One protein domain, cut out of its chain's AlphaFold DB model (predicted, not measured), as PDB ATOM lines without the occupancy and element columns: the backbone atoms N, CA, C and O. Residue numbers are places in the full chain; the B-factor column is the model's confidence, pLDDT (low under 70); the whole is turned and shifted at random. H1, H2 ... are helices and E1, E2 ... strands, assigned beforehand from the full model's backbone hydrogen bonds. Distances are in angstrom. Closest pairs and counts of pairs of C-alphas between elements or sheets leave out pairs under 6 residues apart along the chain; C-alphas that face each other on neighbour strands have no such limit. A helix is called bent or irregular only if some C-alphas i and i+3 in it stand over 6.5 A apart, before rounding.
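Overview. This is residues 417 to 521 of the 521 residues of an uncharacterized protein of candidate division SR1 bacterium RAAC1_SR1_1 (UniProt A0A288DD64). A strongly twisted wall of five antiparallel strands, in the order E3, E4, E5, E7, E6, is partly covered on one face by a small three-stranded sheet, E1, E2, E8, and by the short helix H2 beside it. The short helix H1 lies at one far end of the wall, on its other face, and the two sheets come close mainly where E8 passes over E6 and E7. The 105 printed residues hold the named elements E1 E2 E3 E4 H1 E5 E6 E7 H2 E8 in this order; both sheets are antiparallel throughout, and the class is mixed, helices and strands. The whole is compact, with a radius of gyration of the C-alphas of 13.1 A and spans of 40 by 29 by 24 A.

Along the chain. In the large sheet, E3 is residues 433 to 442, 24.8 A long; E4, 449 to 459, 28.4 A; E5, 472 to 479, 20.4 A; E7, 498 to 504, 19.8 A; and E6, 489 to 493, 12.2 A. E4 begins at C-alpha 449, (204.223, 190.638, 168.461). The small sheet has E1, residues 417 to 420, from C-alpha 417 at (202.628, 210.661, 183.918); E2, 424 to 428; and E8, 517 to 520, to C-alpha 520 at (194.004, 202.284, 180.712). H1 is residues 460 to 465 and H2 is 507 to 514. Both are irregular: C-alphas 461 and 464 are 8.3 A apart, 508 and 511 7.7 A.

Arrangement. E3 bends by 67 degrees at residue 439, E4 by 70 at 452 and E5 by 52 at 476. N 436 and O 456 of the hairpin E3 and E4 are 3.0 A apart, within hydrogen-bond range, as are N 474 and O 455 of E5 and E4, N 501 and O 475 of E7 and E5, and N 492 and O 500 of the hairpin E6 and E7, each 2.8 A. H1 and H2 are on opposite faces, three layers with helices on both faces of a sheet. H2 lies over E7 at a height over the sheet of 5.4 A, along the strands; the closest C-alphas are those of Val 504 and Gly 513, 6.2 A. H1, at 6.4 A, only just lies over E3 and E4, with 3 C-alphas falling on each; its closest C-alpha pair with E3 is Ile 433 and Tyr 460, 4.3 A. In the small sheet, N 418 and O 426 of the hairpin E1 and E2 are 2.8 A apart, and N 425 and O 519 of E2 and E8 2.8 A. The closest C-alphas of E6 and E8 are those of Ile 492 and Val 518, 7.1 A; E2 and E7 are apart. O i to N i+4 pairs are within range in 0 of 2 in H1, with 2 of 3 O i to N i+3 pairs, and in 2 of 4 in H2.

Size, cuts and confidence. The C-alphas farthest apart are those of Ala 461 and Ser 482, 40.1 A. The printed part has no cut and no long link, and ends at the chain's last residue, 521. The mean pLDDT of the printed part is 79.9; residues 444 to 447, 468 and 481 to 488 are under 70.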
ATOM      1  N   VAL A 417     203.709 211.352 184.623       84.69
ATOM      2  CA  VAL A 417     202.628 210.661 183.918       84.69
ATOM      3  C   VAL A 417     202.497 211.224 182.509       84.69
ATOM      4  O   VAL A 417     202.242 212.412 182.318       84.69
ATOM      5  N   PHE A 418     202.671 210.358 181.518       83.88
ATOM      6  CA  PHE A 418     202.345 210.617 180.125       83.88
ATOM      7  C   PHE A 418     200.960 210.047 179.825       83.88
ATOM      8  O   PHE A 418     200.755 208.841 179.918       83.88
ATOM      9  N   THR A 419     200.013 210.895 179.430       83.31
ATOM     10  CA  THR A 419     198.679 210.457 179.004       83.31
ATOM     11  C   THR A 419     198.611 210.431 177.483       83.31
ATOM     12  O   THR A 419     198.732 211.460 176.819       83.31
ATOM     13  N   SER A 420     198.396 209.244 176.927       79.81
ATOM     14  CA  SER A 420     198.291 209.018 175.492       79.81
ATOM     15  C   SER A 420     196.879 209.292 174.985       79.81
ATOM     16  O   SER A 420     195.885 208.883 175.591       79.81
ATOM     17  N   SER A 421     196.781 209.882 173.794       76.19
ATOM     18  CA  SER A 421     195.518 209.987 173.051       76.19
ATOM     19  C   SER A 421     194.958 208.621 172.626       76.19
ATOM     20  O   SER A 421     193.786 208.528 172.268       76.19
ATOM     21  N   ARG A 422     195.756 207.545 172.717       74.94
ATOM     22  CA  ARG A 422     195.336 206.151 172.485       74.94
ATOM     23  C   ARG A 422     194.686 205.487 173.710       74.94
ATOM     24  O   ARG A 422     194.620 204.258 173.762       74.94
ATOM     25  N   GLY A 423     194.239 206.260 174.700       78.62
ATOM     26  CA  GLY A 423     193.418 205.761 175.812       78.62
ATOM     27  C   GLY A 423     194.182 204.995 176.896       78.62
ATOM     28  O   GLY A 423     193.622 204.098 177.514       78.62
ATOM     29  N   HIS A 424     195.457 205.310 177.109       83.06
ATOM     30  CA  HIS A 424     196.241 204.811 178.242       83.06
ATOM     31  C   HIS A 424     197.112 205.932 178.814       83.06
ATOM     32  O   HIS A 424     197.338 206.951 178.157       83.06
ATOM     33  N   SER A 425     197.637 205.724 180.012       84.62
ATOM     34  CA  SER A 425     198.651 206.563 180.635       84.62
ATOM     35  C   SER A 425     199.849 205.714 181.051       84.62
ATOM     36  O   SER A 425     199.679 204.607 181.556       84.62
ATOM     37  N   ILE A 426     201.058 206.228 180.832       88.88
ATOM     38  CA  ILE A 426     202.319 205.639 181.288       88.88
ATOM     39  C   ILE A 426     202.821 206.480 182.460       88.88
ATOM     40  O   ILE A 426     203.014 207.686 182.323       88.88
ATOM     41  N   SER A 427     203.028 205.852 183.610       86.31
ATOM     42  CA  SER A 427     203.612 206.462 184.800       86.31
ATOM     43  C   SER A 427     205.086 206.077 184.884       86.31
ATOM     44  O   SER A 427     205.429 204.919 185.135       86.31
ATOM     45  N   PHE A 428     205.963 207.049 184.644       88.62
ATOM     46  CA  PHE A 428     207.400 206.893 184.819       88.62
ATOM     47  C   PHE A 428     207.779 207.185 186.277       88.62
ATOM     48  O   PHE A 428     207.390 208.233 186.805       88.62
ATOM     49  N   PRO A 429     208.587 206.334 186.932       84.19
ATOM     50  CA  PRO A 429     208.861 206.431 188.364       84.19
ATOM     51  C   PRO A 429     209.877 207.530 188.709       84.19
ATOM     52  O   PRO A 429     210.538 207.453 189.733       84.19
ATOM     53  N   SER A 430     210.056 208.547 187.866       85.12
ATOM     54  CA  SER A 430     210.848 209.744 188.159       85.12
ATOM     55  C   SER A 430     210.455 210.867 187.204       85.12
ATOM     56  O   SER A 430     210.189 210.627 186.029       85.12
ATOM     57  N   SER A 431     210.473 212.108 187.684       82.31
ATOM     58  CA  SER A 431     210.279 213.313 186.859       82.31
ATOM     59  C   SER A 431     211.574 213.887 186.284       82.31
ATOM     60  O   SER A 431     211.531 214.844 185.516       82.31
ATOM     61  N   LYS A 432     212.731 213.297 186.608       87.69
ATOM     62  CA  LYS A 432     214.056 213.751 186.152       87.69
ATOM     63  C   LYS A 432     214.497 213.118 184.827       87.69
ATOM     64  O   LYS A 432     215.690 212.924 184.593       87.69
ATOM     65  N   ILE A 433     213.547 212.795 183.960       91.81
ATOM     66  CA  ILE A 433     213.800 212.144 182.672       91.81
ATOM     67  C   ILE A 433     213.399 213.043 181.501       91.81
ATOM     68  O   ILE A 433     212.638 213.996 181.658       91.81
ATOM     69  N   SER A 434     213.902 212.725 180.317       88.00
ATOM     70  CA  SER A 434     213.312 213.122 179.039       88.00
ATOM     71  C   SER A 434     212.832 211.874 178.312       88.00
ATOM     72  O   SER A 434     213.446 210.815 178.439       88.00
ATOM     73  N   TYR A 435     211.733 211.998 177.570       91.00
ATOM     74  CA  TYR A 435     211.188 210.921 176.750       91.00
ATOM     75  C   TYR A 435     210.820 211.437 175.349       91.00
ATOM     76  O   TYR A 435     210.432 212.596 175.194       91.00
ATOM     77  N   SER A 436     210.950 210.578 174.342       86.38
ATOM     78  CA  SER A 436     210.557 210.833 172.952       86.38
ATOM     79  C   SER A 436     209.858 209.594 172.416       86.38
ATOM     80  O   SER A 436     210.337 208.481 172.628       86.38
ATOM     81  N   SER A 437     208.721 209.768 171.742       86.75
ATOM     82  CA  SER A 437     207.944 208.657 171.190       86.75
ATOM     83  C   SER A 437     207.894 208.745 169.673       86.75
ATOM     84  O   SER A 437     207.506 209.772 169.115       86.75
ATOM     85  N   THR A 438     208.219 207.644 169.006       82.00
ATOM     86  CA  THR A 438     208.187 207.525 167.547       82.00
ATOM     87  C   THR A 438     207.294 206.367 167.122       82.00
ATOM     88  O   THR A 438     207.159 205.360 167.820       82.00
ATOM     89  N   SER A 439     206.623 206.524 165.979       83.31
ATOM     90  CA  SER A 439     205.863 205.437 165.363       83.31
ATOM     91  C   SER A 439     206.805 204.473 164.660       83.31
ATOM     92  O   SER A 439     207.633 204.891 163.857       83.31
ATOM     93  N   ILE A 440     206.631 203.189 164.943       79.81
ATOM     94  CA  ILE A 440     207.443 202.101 164.396       79.81
ATOM     95  C   ILE A 440     206.531 201.018 163.811       79.81
ATOM     96  O   ILE A 440     205.310 201.073 163.952       79.81
ATOM     97  N   SER A 441     207.117 200.038 163.134       78.75
ATOM     98  CA  SER A 441     206.428 198.825 162.694       78.75
ATOM     99  C   SER A 441     207.409 197.668 162.830       78.75
ATOM    100  O   SER A 441     208.005 197.230 161.846       78.75
ATOM    101  N   GLU A 442     207.604 197.215 164.063       73.12
ATOM    102  CA  GLU A 442     208.591 196.191 164.405       73.12
ATOM    103  C   GLU A 442     207.936 195.061 165.185       73.12
ATOM    104  O   GLU A 442     207.054 195.280 166.008       73.12
ATOM    105  N   ASN A 443     208.377 193.833 164.956       70.19
ATOM    106  CA  ASN A 443     207.934 192.665 165.716       70.19
ATOM    107  C   ASN A 443     208.894 192.311 166.865       70.19
ATOM    108  O   ASN A 443     208.660 191.323 167.556       70.19
ATOM    109  N   LEU A 444     209.970 193.090 167.050       66.94
ATOM    110  CA  LEU A 444     211.058 192.845 168.009       66.94
ATOM    111  C   LEU A 444     211.649 191.426 167.920       66.94
ATOM    112  O   LEU A 444     212.148 190.903 168.914       66.94
ATOM    113  N   ASP A 445     211.544 190.798 166.744       53.03
ATOM    114  CA  ASP A 445     211.901 189.398 166.492       53.03
ATOM    115  C   ASP A 445     211.112 188.373 167.339       53.03
ATOM    116  O   ASP A 445     211.526 187.221 167.491       53.03
ATOM    117  N   ILE A 446     209.936 188.761 167.851       64.38
ATOM    118  CA  ILE A 446     209.021 187.903 168.611       64.38
ATOM    119  C   ILE A 446     207.807 187.567 167.734       64.38
ATOM    120  O   ILE A 446     206.984 188.420 167.385       64.38
ATOM    121  N   ALA A 447     207.668 186.292 167.362       66.50
ATOM    122  CA  ALA A 447     206.558 185.833 166.533       66.50
ATOM    123  C   ALA A 447     205.209 186.099 167.224       66.50
ATOM    124  O   ALA A 447     204.953 185.613 168.318       66.50
ATOM    125  N   GLY A 448     204.328 186.856 166.564       70.88
ATOM    126  CA  GLY A 448     203.024 187.230 167.120       70.88
ATOM    127  C   GLY A 448     203.011 188.548 167.897       70.88
ATOM    128  O   GLY A 448     201.937 188.950 168.338       70.88
ATOM    129  N   VAL A 449     204.145 189.250 167.989       79.56
ATOM    130  CA  VAL A 449     204.223 190.638 168.461       79.56
ATOM    131  C   VAL A 449     204.258 191.587 167.268       79.56
ATOM    132  O   VAL A 449     204.913 191.327 166.259       79.56
ATOM    133  N   ASN A 450     203.538 192.698 167.370       85.25
ATOM    134  CA  ASN A 450     203.660 193.823 166.455       85.25
ATOM    135  C   ASN A 450     203.591 195.133 167.244       85.25
ATOM    136  O   ASN A 450     202.543 195.477 167.794       85.25
ATOM    137  N   CYS A 451     204.712 195.833 167.311       86.00
ATOM    138  CA  CYS A 451     204.899 197.089 168.011       86.00
ATOM    139  C   CYS A 451     204.740 198.263 167.057       86.00
ATOM    140  O   CYS A 451     205.257 198.264 165.940       86.00
ATOM    141  N   TYR A 452     204.008 199.271 167.520       84.19
ATOM    142  CA  TYR A 452     203.601 200.412 166.708       84.19
ATOM    143  C   TYR A 452     204.110 201.749 167.247       84.19
ATOM    144  O   TYR A 452     204.079 202.749 166.528       84.19
ATOM    145  N   VAL A 453     204.605 201.783 168.489       86.38
ATOM    146  CA  VAL A 453     205.345 202.926 169.039       86.38
ATOM    147  C   VAL A 453     206.517 202.465 169.886       86.38
ATOM    148  O   VAL A 453     206.373 201.527 170.659       86.38
ATOM    149  N   ALA A 454     207.644 203.163 169.764       88.12
ATOM    150  CA  ALA A 454     208.773 203.096 170.684       88.12
ATOM    151  C   ALA A 454     208.877 204.424 171.439       88.12
ATOM    152  O   ALA A 454     208.824 205.492 170.829       88.12
ATOM    153  N   THR A 455     209.001 204.360 172.762       88.06
ATOM    154  CA  THR A 455     209.247 205.518 173.625       88.06
ATOM    155  C   THR A 455     210.628 205.397 174.242       88.06
ATOM    156  O   THR A 455     210.834 204.587 175.142       88.06
ATOM    157  N   ASN A 456     211.553 206.209 173.753       90.69
ATOM    158  CA  ASN A 456     212.922 206.310 174.236       90.69
ATOM    159  C   ASN A 456     212.970 207.181 175.488       90.69
ATOM    160  O   ASN A 456     212.300 208.214 175.540       90.69
ATOM    161  N   ILE A 457     213.753 206.778 176.487       89.88
ATOM    162  CA  ILE A 457     213.841 207.437 177.792       89.88
ATOM    163  C   ILE A 457     215.307 207.574 178.196       89.88
ATOM    164  O   ILE A 457     216.095 206.635 178.080       89.88
ATOM    165  N   ILE A 458     215.656 208.751 178.711       88.25
ATOM    166  CA  ILE A 458     216.994 209.083 179.205       88.25
ATOM    167  C   ILE A 458     216.903 210.079 180.371       88.25
ATOM    168  O   ILE A 458     215.867 210.713 180.588       88.25
ATOM    169  N   GLU A 459     217.983 210.259 181.130       90.25
ATOM    170  CA  GLU A 459     218.093 211.342 182.111       90.25
ATOM    171  C   GLU A 459     217.901 212.711 181.446       90.25
ATOM    172  O   GLU A 459     218.458 212.986 180.383       90.25
ATOM    173  N   TYR A 460     217.166 213.612 182.105       86.81
ATOM    174  CA  TYR A 460     216.859 214.943 181.571       86.81
ATOM    175  C   TYR A 460     218.107 215.747 181.159       86.81
ATOM    176  O   TYR A 460     218.083 216.473 180.167       86.81
ATOM    177  N   ALA A 461     219.215 215.589 181.888       86.25
ATOM    178  CA  ALA A 461     220.483 216.255 181.590       86.25
ATOM    179  C   ALA A 461     221.112 215.817 180.252       86.25
ATOM    180  O   ALA A 461     221.894 216.571 179.682       86.25
ATOM    181  N   LYS A 462     220.757 214.632 179.737       86.44
ATOM    182  CA  LYS A 462     221.274 214.060 178.485       86.44
ATOM    183  C   LYS A 462     220.229 214.041 177.361       86.44
ATOM    184  O   LYS A 462     220.373 213.287 176.405       86.44
ATOM    185  N   LYS A 463     219.169 214.850 177.454       84.69
ATOM    186  CA  LYS A 463     218.025 214.841 176.519       84.69
ATOM    187  C   LYS A 463     218.390 214.915 175.028       84.69
ATOM    188  O   LYS A 463     217.626 214.428 174.208       84.69
ATOM    189  N   ASP A 464     219.536 215.500 174.679       85.62
ATOM    190  CA  ASP A 464     219.978 215.637 173.285       85.62
ATOM    191  C   ASP A 464     220.449 214.296 172.681       85.62
ATOM    192  O   ASP A 464     220.547 214.175 171.464       85.62
ATOM    193  N   LEU A 465     220.702 213.280 173.518       81.62
ATOM    194  CA  LEU A 465     221.109 211.925 173.121       81.62
ATOM    195  C   LEU A 465     219.938 210.934 173.089       81.62
ATOM    196  O   LEU A 465     220.146 209.739 172.910       81.62
ATOM    197  N   ILE A 466     218.703 211.398 173.278       77.94
ATOM    198  CA  ILE A 466     217.543 210.526 173.489       77.94
ATOM    199  C   ILE A 466     217.249 209.565 172.331       77.94
ATOM    200  O   ILE A 466     216.775 208.452 172.556       77.94
ATOM    201  N   ASP A 467     217.544 209.974 171.100       73.00
ATOM    202  CA  ASP A 467     217.304 209.157 169.910       73.00
ATOM    203  C   ASP A 467     218.508 208.268 169.554       73.00
ATOM    204  O   ASP A 467     218.338 207.260 168.871       73.00
ATOM    205  N   SER A 468     219.716 208.613 170.018       66.75
ATOM    206  CA  SER A 468     220.957 207.885 169.715       66.75
ATOM    207  C   SER A 468     221.393 206.921 170.822       66.75
ATOM    208  O   SER A 468     221.958 205.873 170.522       66.75
ATOM    209  N   GLU A 469     221.148 207.263 172.091       82.12
ATOM    210  CA  GLU A 469     221.592 206.521 173.281       82.12
ATOM    211  C   GLU A 469     220.520 206.496 174.388       82.12
ATOM    212  O   GLU A 469     220.765 206.961 175.506       82.12
ATOM    213  N   PRO A 470     219.307 205.983 174.120       84.62
ATOM    214  CA  PRO A 470     218.322 205.809 175.177       84.62
ATOM    215  C   PRO A 470     218.829 204.837 176.249       84.62
ATOM    216  O   PRO A 470     219.511 203.857 175.962       84.62
ATOM    217  N   GLU A 471     218.446 205.085 177.497       82.31
ATOM    218  CA  GLU A 471     218.797 204.224 178.634       82.31
ATOM    219  C   GLU A 471     217.694 203.174 178.870       82.31
ATOM    220  O   GLU A 471     217.959 202.061 179.330       82.31
ATOM    221  N   VAL A 472     216.446 203.515 178.510       86.69
ATOM    222  CA  VAL A 472     215.267 202.634 178.526       86.69
ATOM    223  C   VAL A 472     214.414 202.899 177.281       86.69
ATOM    224  O   VAL A 472     214.246 204.048 176.877       86.69
ATOM    225  N   ILE A 473     213.837 201.849 176.693       89.25
ATOM    226  CA  ILE A 473     212.856 201.944 175.605       89.25
ATOM    227  C   ILE A 473     211.572 201.219 176.014       89.25
ATOM    228  O   ILE A 473     211.614 200.077 176.464       89.25
ATOM    229  N   VAL A 474     210.420 201.866 175.842       90.81
ATOM    230  CA  VAL A 474     209.097 201.265 176.059       90.81
ATOM    231  C   VAL A 474     208.379 201.123 174.724       90.81
ATOM    232  O   VAL A 474     208.024 202.122 174.096       90.81
ATOM    233  N   TYR A 475     208.136 199.887 174.303       90.69
ATOM    234  CA  TYR A 475     207.398 199.581 173.086       90.69
ATOM    235  C   TYR A 475     205.916 199.378 173.388       90.69
ATOM    236  O   TYR A 475     205.575 198.600 174.270       90.69
ATOM    237  N   GLU A 476     205.033 200.033 172.640       88.81
ATOM    238  CA  GLU A 476     203.598 199.752 172.653       88.81
ATOM    239  C   GLU A 476     203.272 198.759 171.531       88.81
ATOM    240  O   GLU A 476     203.500 199.047 170.351       88.81
ATOM    241  N   CYS A 477     202.753 197.589 171.900       87.38
ATOM    242  CA  CYS A 477     202.617 196.445 171.012       87.38
ATOM    243  C   CYS A 477     201.250 195.772 171.104       87.38
ATOM    244  O   CYS A 477     200.546 195.823 172.111       87.38
ATOM    245  N   LYS A 478     200.892 195.080 170.026       84.12
ATOM    246  CA  LYS A 478     199.841 194.069 170.011       84.12
ATOM    247  C   LYS A 478     200.500 192.699 170.047       84.12
ATOM    248  O   LYS A 478     201.355 192.410 169.211       84.12
ATOM    249  N   VAL A 479     200.089 191.869 170.994       77.81
ATOM    250  CA  VAL A 479     200.636 190.527 171.203       77.81
ATOM    251  C   VAL A 479     199.513 189.525 170.970       77.81
ATOM    252  O   VAL A 479     198.398 189.725 171.446       77.81
ATOM    253  N   LYS A 480     199.764 188.496 170.159       72.75
ATOM    254  CA  LYS A 480     198.828 187.377 169.984       72.75
ATOM    255  C   LYS A 480     198.810 186.506 171.245       72.75
ATOM    256  O   LYS A 480     199.808 186.436 171.956       72.75
ATOM    257  N   ASP A 481     197.697 185.824 171.489       58.00
ATOM    258  CA  ASP A 481     197.565 184.916 172.631       58.00
ATOM    259  C   ASP A 481     198.677 183.846 172.617       58.00
ATOM    260  O   ASP A 481     199.057 183.348 171.553       58.00
ATOM    261  N   SER A 482     199.201 183.509 173.801       59.00
ATOM    262  CA  SER A 482     200.235 182.477 174.015       59.00
ATOM    263  C   SER A 482     201.628 182.770 173.428       59.00
ATOM    264  O   SER A 482     202.408 181.848 173.190       59.00
ATOM    265  N   VAL A 483     201.979 184.041 173.209       58.75
ATOM    266  CA  VAL A 483     203.332 184.439 172.785       58.75
ATOM    267  C   VAL A 483     204.251 184.607 173.998       58.75
ATOM    268  O   VAL A 483     204.011 185.456 174.855       58.75
ATOM    269  N   ALA A 484     205.333 183.827 174.049       67.31
ATOM    270  CA  ALA A 484     206.369 183.971 175.068       67.31
ATOM    271  C   ALA A 484     207.206 185.234 174.807       67.31
ATOM    272  O   ALA A 484     207.868 185.350 173.771       67.31
ATOM    273  N   ILE A 485     207.180 186.182 175.746       65.38
ATOM    274  CA  ILE A 485     207.996 187.396 175.677       65.38
ATOM    275  C   ILE A 485     209.393 187.098 176.249       65.38
ATOM    276  O   ILE A 485     209.487 186.601 177.370       65.38
ATOM    277  N   PRO A 486     210.482 187.394 175.517       57.69
ATOM    278  CA  PRO A 486     211.846 187.199 176.002       57.69
ATOM    279  C   PRO A 486     212.141 187.990 177.281       57.69
ATOM    280  O   PRO A 486     211.739 189.145 177.397       57.69
ATOM    281  N   ALA A 487     212.939 187.416 178.187       58.94
ATOM    282  CA  ALA A 487     213.260 187.992 179.502       58.94
ATOM    283  C   ALA A 487     213.955 189.369 179.456       58.94
ATOM    284  O   ALA A 487     213.921 190.115 180.431       58.94
ATOM    285  N   GLN A 488     214.559 189.735 178.322       60.31
ATOM    286  CA  GLN A 488     215.123 191.073 178.091       60.31
ATOM    287  C   GLN A 488     214.061 192.186 178.022       60.31
ATOM    288  O   GLN A 488     214.404 193.370 178.030       60.31
ATOM    289  N   TYR A 489     212.784 191.810 177.917       71.06
ATOM    290  CA  TYR A 489     211.653 192.716 177.938       71.06
ATOM    291  C   TYR A 489     210.771 192.414 179.143       71.06
ATOM    292  O   TYR A 489     210.266 191.304 179.304       71.06
ATOM    293  N   ARG A 490     210.487 193.436 179.947       82.25
ATOM    294  CA  ARG A 490     209.398 193.365 180.920       82.25
ATOM    295  C   ARG A 490     208.086 193.684 180.208       82.25
ATOM    296  O   ARG A 490     207.917 194.794 179.705       82.25
ATOM    297  N   ALA A 491     207.166 192.726 180.168       79.25
ATOM    298  CA  ALA A 491     205.852 192.906 179.557       79.25
ATOM    299  C   ALA A 491     204.823 193.438 180.566       79.25
ATOM    300  O   ALA A 491     204.678 192.903 181.661       79.25
ATOM    301  N   ILE A 492     204.070 194.466 180.175       82.50
ATOM    302  CA  ILE A 492     202.915 194.994 180.909       82.50
ATOM    303  C   ILE A 492     201.691 194.819 180.013       82.50
ATOM    304  O   ILE A 492     201.546 195.521 179.012       82.50
ATOM    305  N   TYR A 493     200.820 193.874 180.351       82.88
ATOM    306  CA  TYR A 493     199.610 193.593 179.580       82.88
ATOM    307  C   TYR A 493     198.438 194.452 180.054       82.88
ATOM    308  O   TYR A 493     198.220 194.616 181.254       82.88
ATOM    309  N   LEU A 494     197.667 194.977 179.105       77.75
ATOM    310  CA  LEU A 494     196.420 195.689 179.357       77.75
ATOM    311  C   LEU A 494     195.223 194.804 178.998       77.75
ATOM    312  O   LEU A 494     195.298 193.941 178.121       77.75
ATOM    313  N   SER A 495     194.086 195.044 179.651       74.69
ATOM    314  CA  SER A 495     192.862 194.253 179.461       74.69
ATOM    315  C   SER A 495     192.224 194.396 178.074       74.69
ATOM    316  O   SER A 495     191.353 193.605 177.722       74.69
ATOM    317  N   ASP A 496     192.657 195.368 177.269       74.75
ATOM    318  CA  ASP A 496     192.208 195.578 175.889       74.75
ATOM    319  C   ASP A 496     193.066 194.840 174.839       74.75
ATOM    320  O   ASP A 496     192.889 195.039 173.635       74.75
ATOM    321  N   GLY A 497     193.989 193.977 175.283       70.25
ATOM    322  CA  GLY A 497     194.831 193.144 174.420       70.25
ATOM    323  C   GLY A 497     196.099 193.834 173.908       70.25
ATOM    324  O   GLY A 497     196.799 193.285 173.053       70.25
ATOM    325  N   ARG A 498     196.413 195.038 174.402       81.69
ATOM    326  CA  ARG A 498     197.718 195.679 174.190       81.69
ATOM    327  C   ARG A 498     198.735 195.209 175.221       81.69
ATOM    328  O   ARG A 498     198.386 194.889 176.354       81.69
ATOM    329  N   ALA A 499     200.007 195.231 174.842       84.94
ATOM    330  CA  ALA A 499     201.123 194.998 175.747       84.94
ATOM    331  C   ALA A 499     202.176 196.093 175.590       84.94
ATOM    332  O   ALA A 499     202.435 196.560 174.482       84.94
ATOM    333  N   PHE A 500     202.808 196.467 176.697       87.56
ATOM    334  CA  PHE A 500     203.949 197.369 176.711       87.56
ATOM    335  C   PHE A 500     205.198 196.572 177.058       87.56
ATOM    336  O   PHE A 500     205.252 195.953 178.117       87.56
ATOM    337  N   LEU A 501     206.180 196.562 176.161       87.25
ATOM    338  CA  LEU A 501     207.434 195.839 176.344       87.25
ATOM    339  C   LEU A 501     208.524 196.837 176.735       87.25
ATOM    340  O   LEU A 501     208.880 197.712 175.949       87.25
ATOM    341  N   VAL A 502     209.028 196.737 177.962       81.81
ATOM    342  CA  VAL A 502     210.064 197.624 178.505       81.81
ATOM    343  C   VAL A 502     211.429 196.970 178.334       81.81
ATOM    344  O   VAL A 502     211.666 195.895 178.877       81.81
ATOM    345  N   SER A 503     212.329 197.630 177.609       83.12
ATOM    346  CA  SER A 503     213.723 197.232 177.419       83.12
ATOM    347  C   SER A 503     214.643 198.202 178.152       83.12
ATOM    348  O   SER A 503     214.585 199.409 177.919       83.12
ATOM    349  N   VAL A 504     215.488 197.688 179.044       77.69
ATOM    350  CA  VAL A 504     216.482 198.483 179.778       77.69
ATOM    351  C   VAL A 504     217.844 198.270 179.124       77.69
ATOM    352  O   VAL A 504     218.361 197.157 179.116       77.69
ATOM    353  N   LEU A 505     218.417 199.337 178.568       73.19
ATOM    354  CA  LEU A 505     219.679 199.292 177.822       73.19
ATOM    355  C   LEU A 505     220.898 199.564 178.715       73.19
ATOM    356  O   LEU A 505     222.015 199.178 178.375       73.19
ATOM    357  N   ASN A 506     220.687 200.180 179.882       76.19
ATOM    358  CA  ASN A 506     221.725 200.434 180.878       76.19
ATOM    359  C   ASN A 506     221.339 199.865 182.244       76.19
ATOM    360  O   ASN A 506     220.291 200.191 182.797       76.19
ATOM    361  N   SER A 507     222.229 199.063 182.830       74.75
ATOM    362  CA  SER A 507     222.015 198.406 184.122       74.75
ATOM    363  C   SER A 507     221.782 199.366 185.297       74.75
ATOM    364  O   SER A 507     221.169 198.967 186.284       74.75
ATOM    365  N   ALA A 508     222.192 200.635 185.193       79.25
ATOM    366  CA  ALA A 508     221.862 201.676 186.172       79.25
ATOM    367  C   ALA A 508     220.371 202.075 186.167       79.25
ATOM    368  O   ALA A 508     219.946 202.849 187.013       79.25
ATOM    369  N   TRP A 509     219.578 201.598 185.206       84.31
ATOM    370  CA  TRP A 509     218.173 201.969 185.020       84.31
ATOM    371  C   TRP A 509     217.204 200.807 185.241       84.31
ATOM    372  O   TRP A 509     216.017 200.931 184.932       84.31
ATOM    373  N   ILE A 510     217.681 199.683 185.780       75.25
ATOM    374  CA  ILE A 510     216.862 198.485 186.000       75.25
ATOM    375  C   ILE A 510     215.714 198.799 186.963       75.25
ATOM    376  O   ILE A 510     214.558 198.528 186.638       75.25
ATOM    377  N   ASP A 511     216.003 199.466 188.083       73.81
ATOM    378  CA  ASP A 511     214.973 199.869 189.046       73.81
ATOM    379  C   ASP A 511     213.949 200.817 188.420       73.81
ATOM    380  O   ASP A 511     212.743 200.686 188.646       73.81
ATOM    381  N   PHE A 512     214.409 201.749 187.581       86.00
ATOM    382  CA  PHE A 512     213.525 202.652 186.853       86.00
ATOM    383  C   PHE A 512     212.606 201.878 185.893       86.00
ATOM    384  O   PHE A 512     211.393 202.056 185.947       86.00
ATOM    385  N   GLY A 513     213.147 200.986 185.056       76.62
ATOM    386  CA  GLY A 513     212.369 200.191 184.099       76.62
ATOM    387  C   GLY A 513     211.361 199.245 184.764       76.62
ATOM    388  O   GLY A 513     210.213 199.141 184.319       76.62
ATOM    389  N   ASN A 514     211.750 198.616 185.876       79.12
ATOM    390  CA  ASN A 514     210.893 197.706 186.643       79.12
ATOM    391  C   ASN A 514     209.700 198.414 187.298       79.12
ATOM    392  O   ASN A 514     208.645 197.803 187.474       79.12
ATOM    393  N   ASN A 515     209.837 199.705 187.606       78.81
ATOM    394  CA  ASN A 515     208.798 200.510 188.246       78.81
ATOM    395  C   ASN A 515     207.949 201.337 187.260       78.81
ATOM    396  O   ASN A 515     207.094 202.106 187.698       78.81
ATOM    397  N   ILE A 516     208.129 201.182 185.939       82.81
ATOM    398  CA  ILE A 516     207.210 201.765 184.948       82.81
ATOM    399  C   ILE A 516     205.846 201.083 185.066       82.81
ATOM    400  O   ILE A 516     205.746 199.850 185.056       82.81
ATOM    401  N   GLN A 517     204.788 201.888 185.140       84.25
ATOM    402  CA  GLN A 517     203.407 201.411 185.178       84.25
ATOM    403  C   GLN A 517     202.620 201.953 183.990       84.25
ATOM    404  O   GLN A 517     202.851 203.074 183.542       84.25
ATOM    405  N   VAL A 518     201.669 201.164 183.497       84.75
ATOM    406  CA  VAL A 518     200.761 201.576 182.428       84.75
ATOM    407  C   VAL A 518     199.335 201.263 182.852       84.75
ATOM    408  O   VAL A 518     199.054 200.158 183.310       84.75
ATOM    409  N   THR A 519     198.439 202.232 182.701       82.44
ATOM    410  CA  THR A 519     197.018 202.101 183.036       82.44
ATOM    411  C   THR A 519     196.158 202.504 181.848       82.44
ATOM    412  O   THR A 519     196.487 203.451 181.136       82.44
ATOM    413  N   LEU A 520     195.040 201.813 181.636       82.88
ATOM    414  CA  LEU A 520     194.004 202.284 180.712       82.88
ATOM    415  C   LEU A 520     193.301 203.511 181.308       82.88
ATOM    416  O   LEU A 520     193.148 203.588 182.529       82.88
ATOM    417  N   ASN A 521     192.933 204.466 180.451       77.38
ATOM    418  CA  ASN A 521     192.217 205.681 180.857       77.38
ATOM    419  C   ASN A 521     190.712 205.456 180.977       77.38
ATOM    420  O   ASN A 521     190.178 204.636 180.193       77.38
TER     421      ASN A 521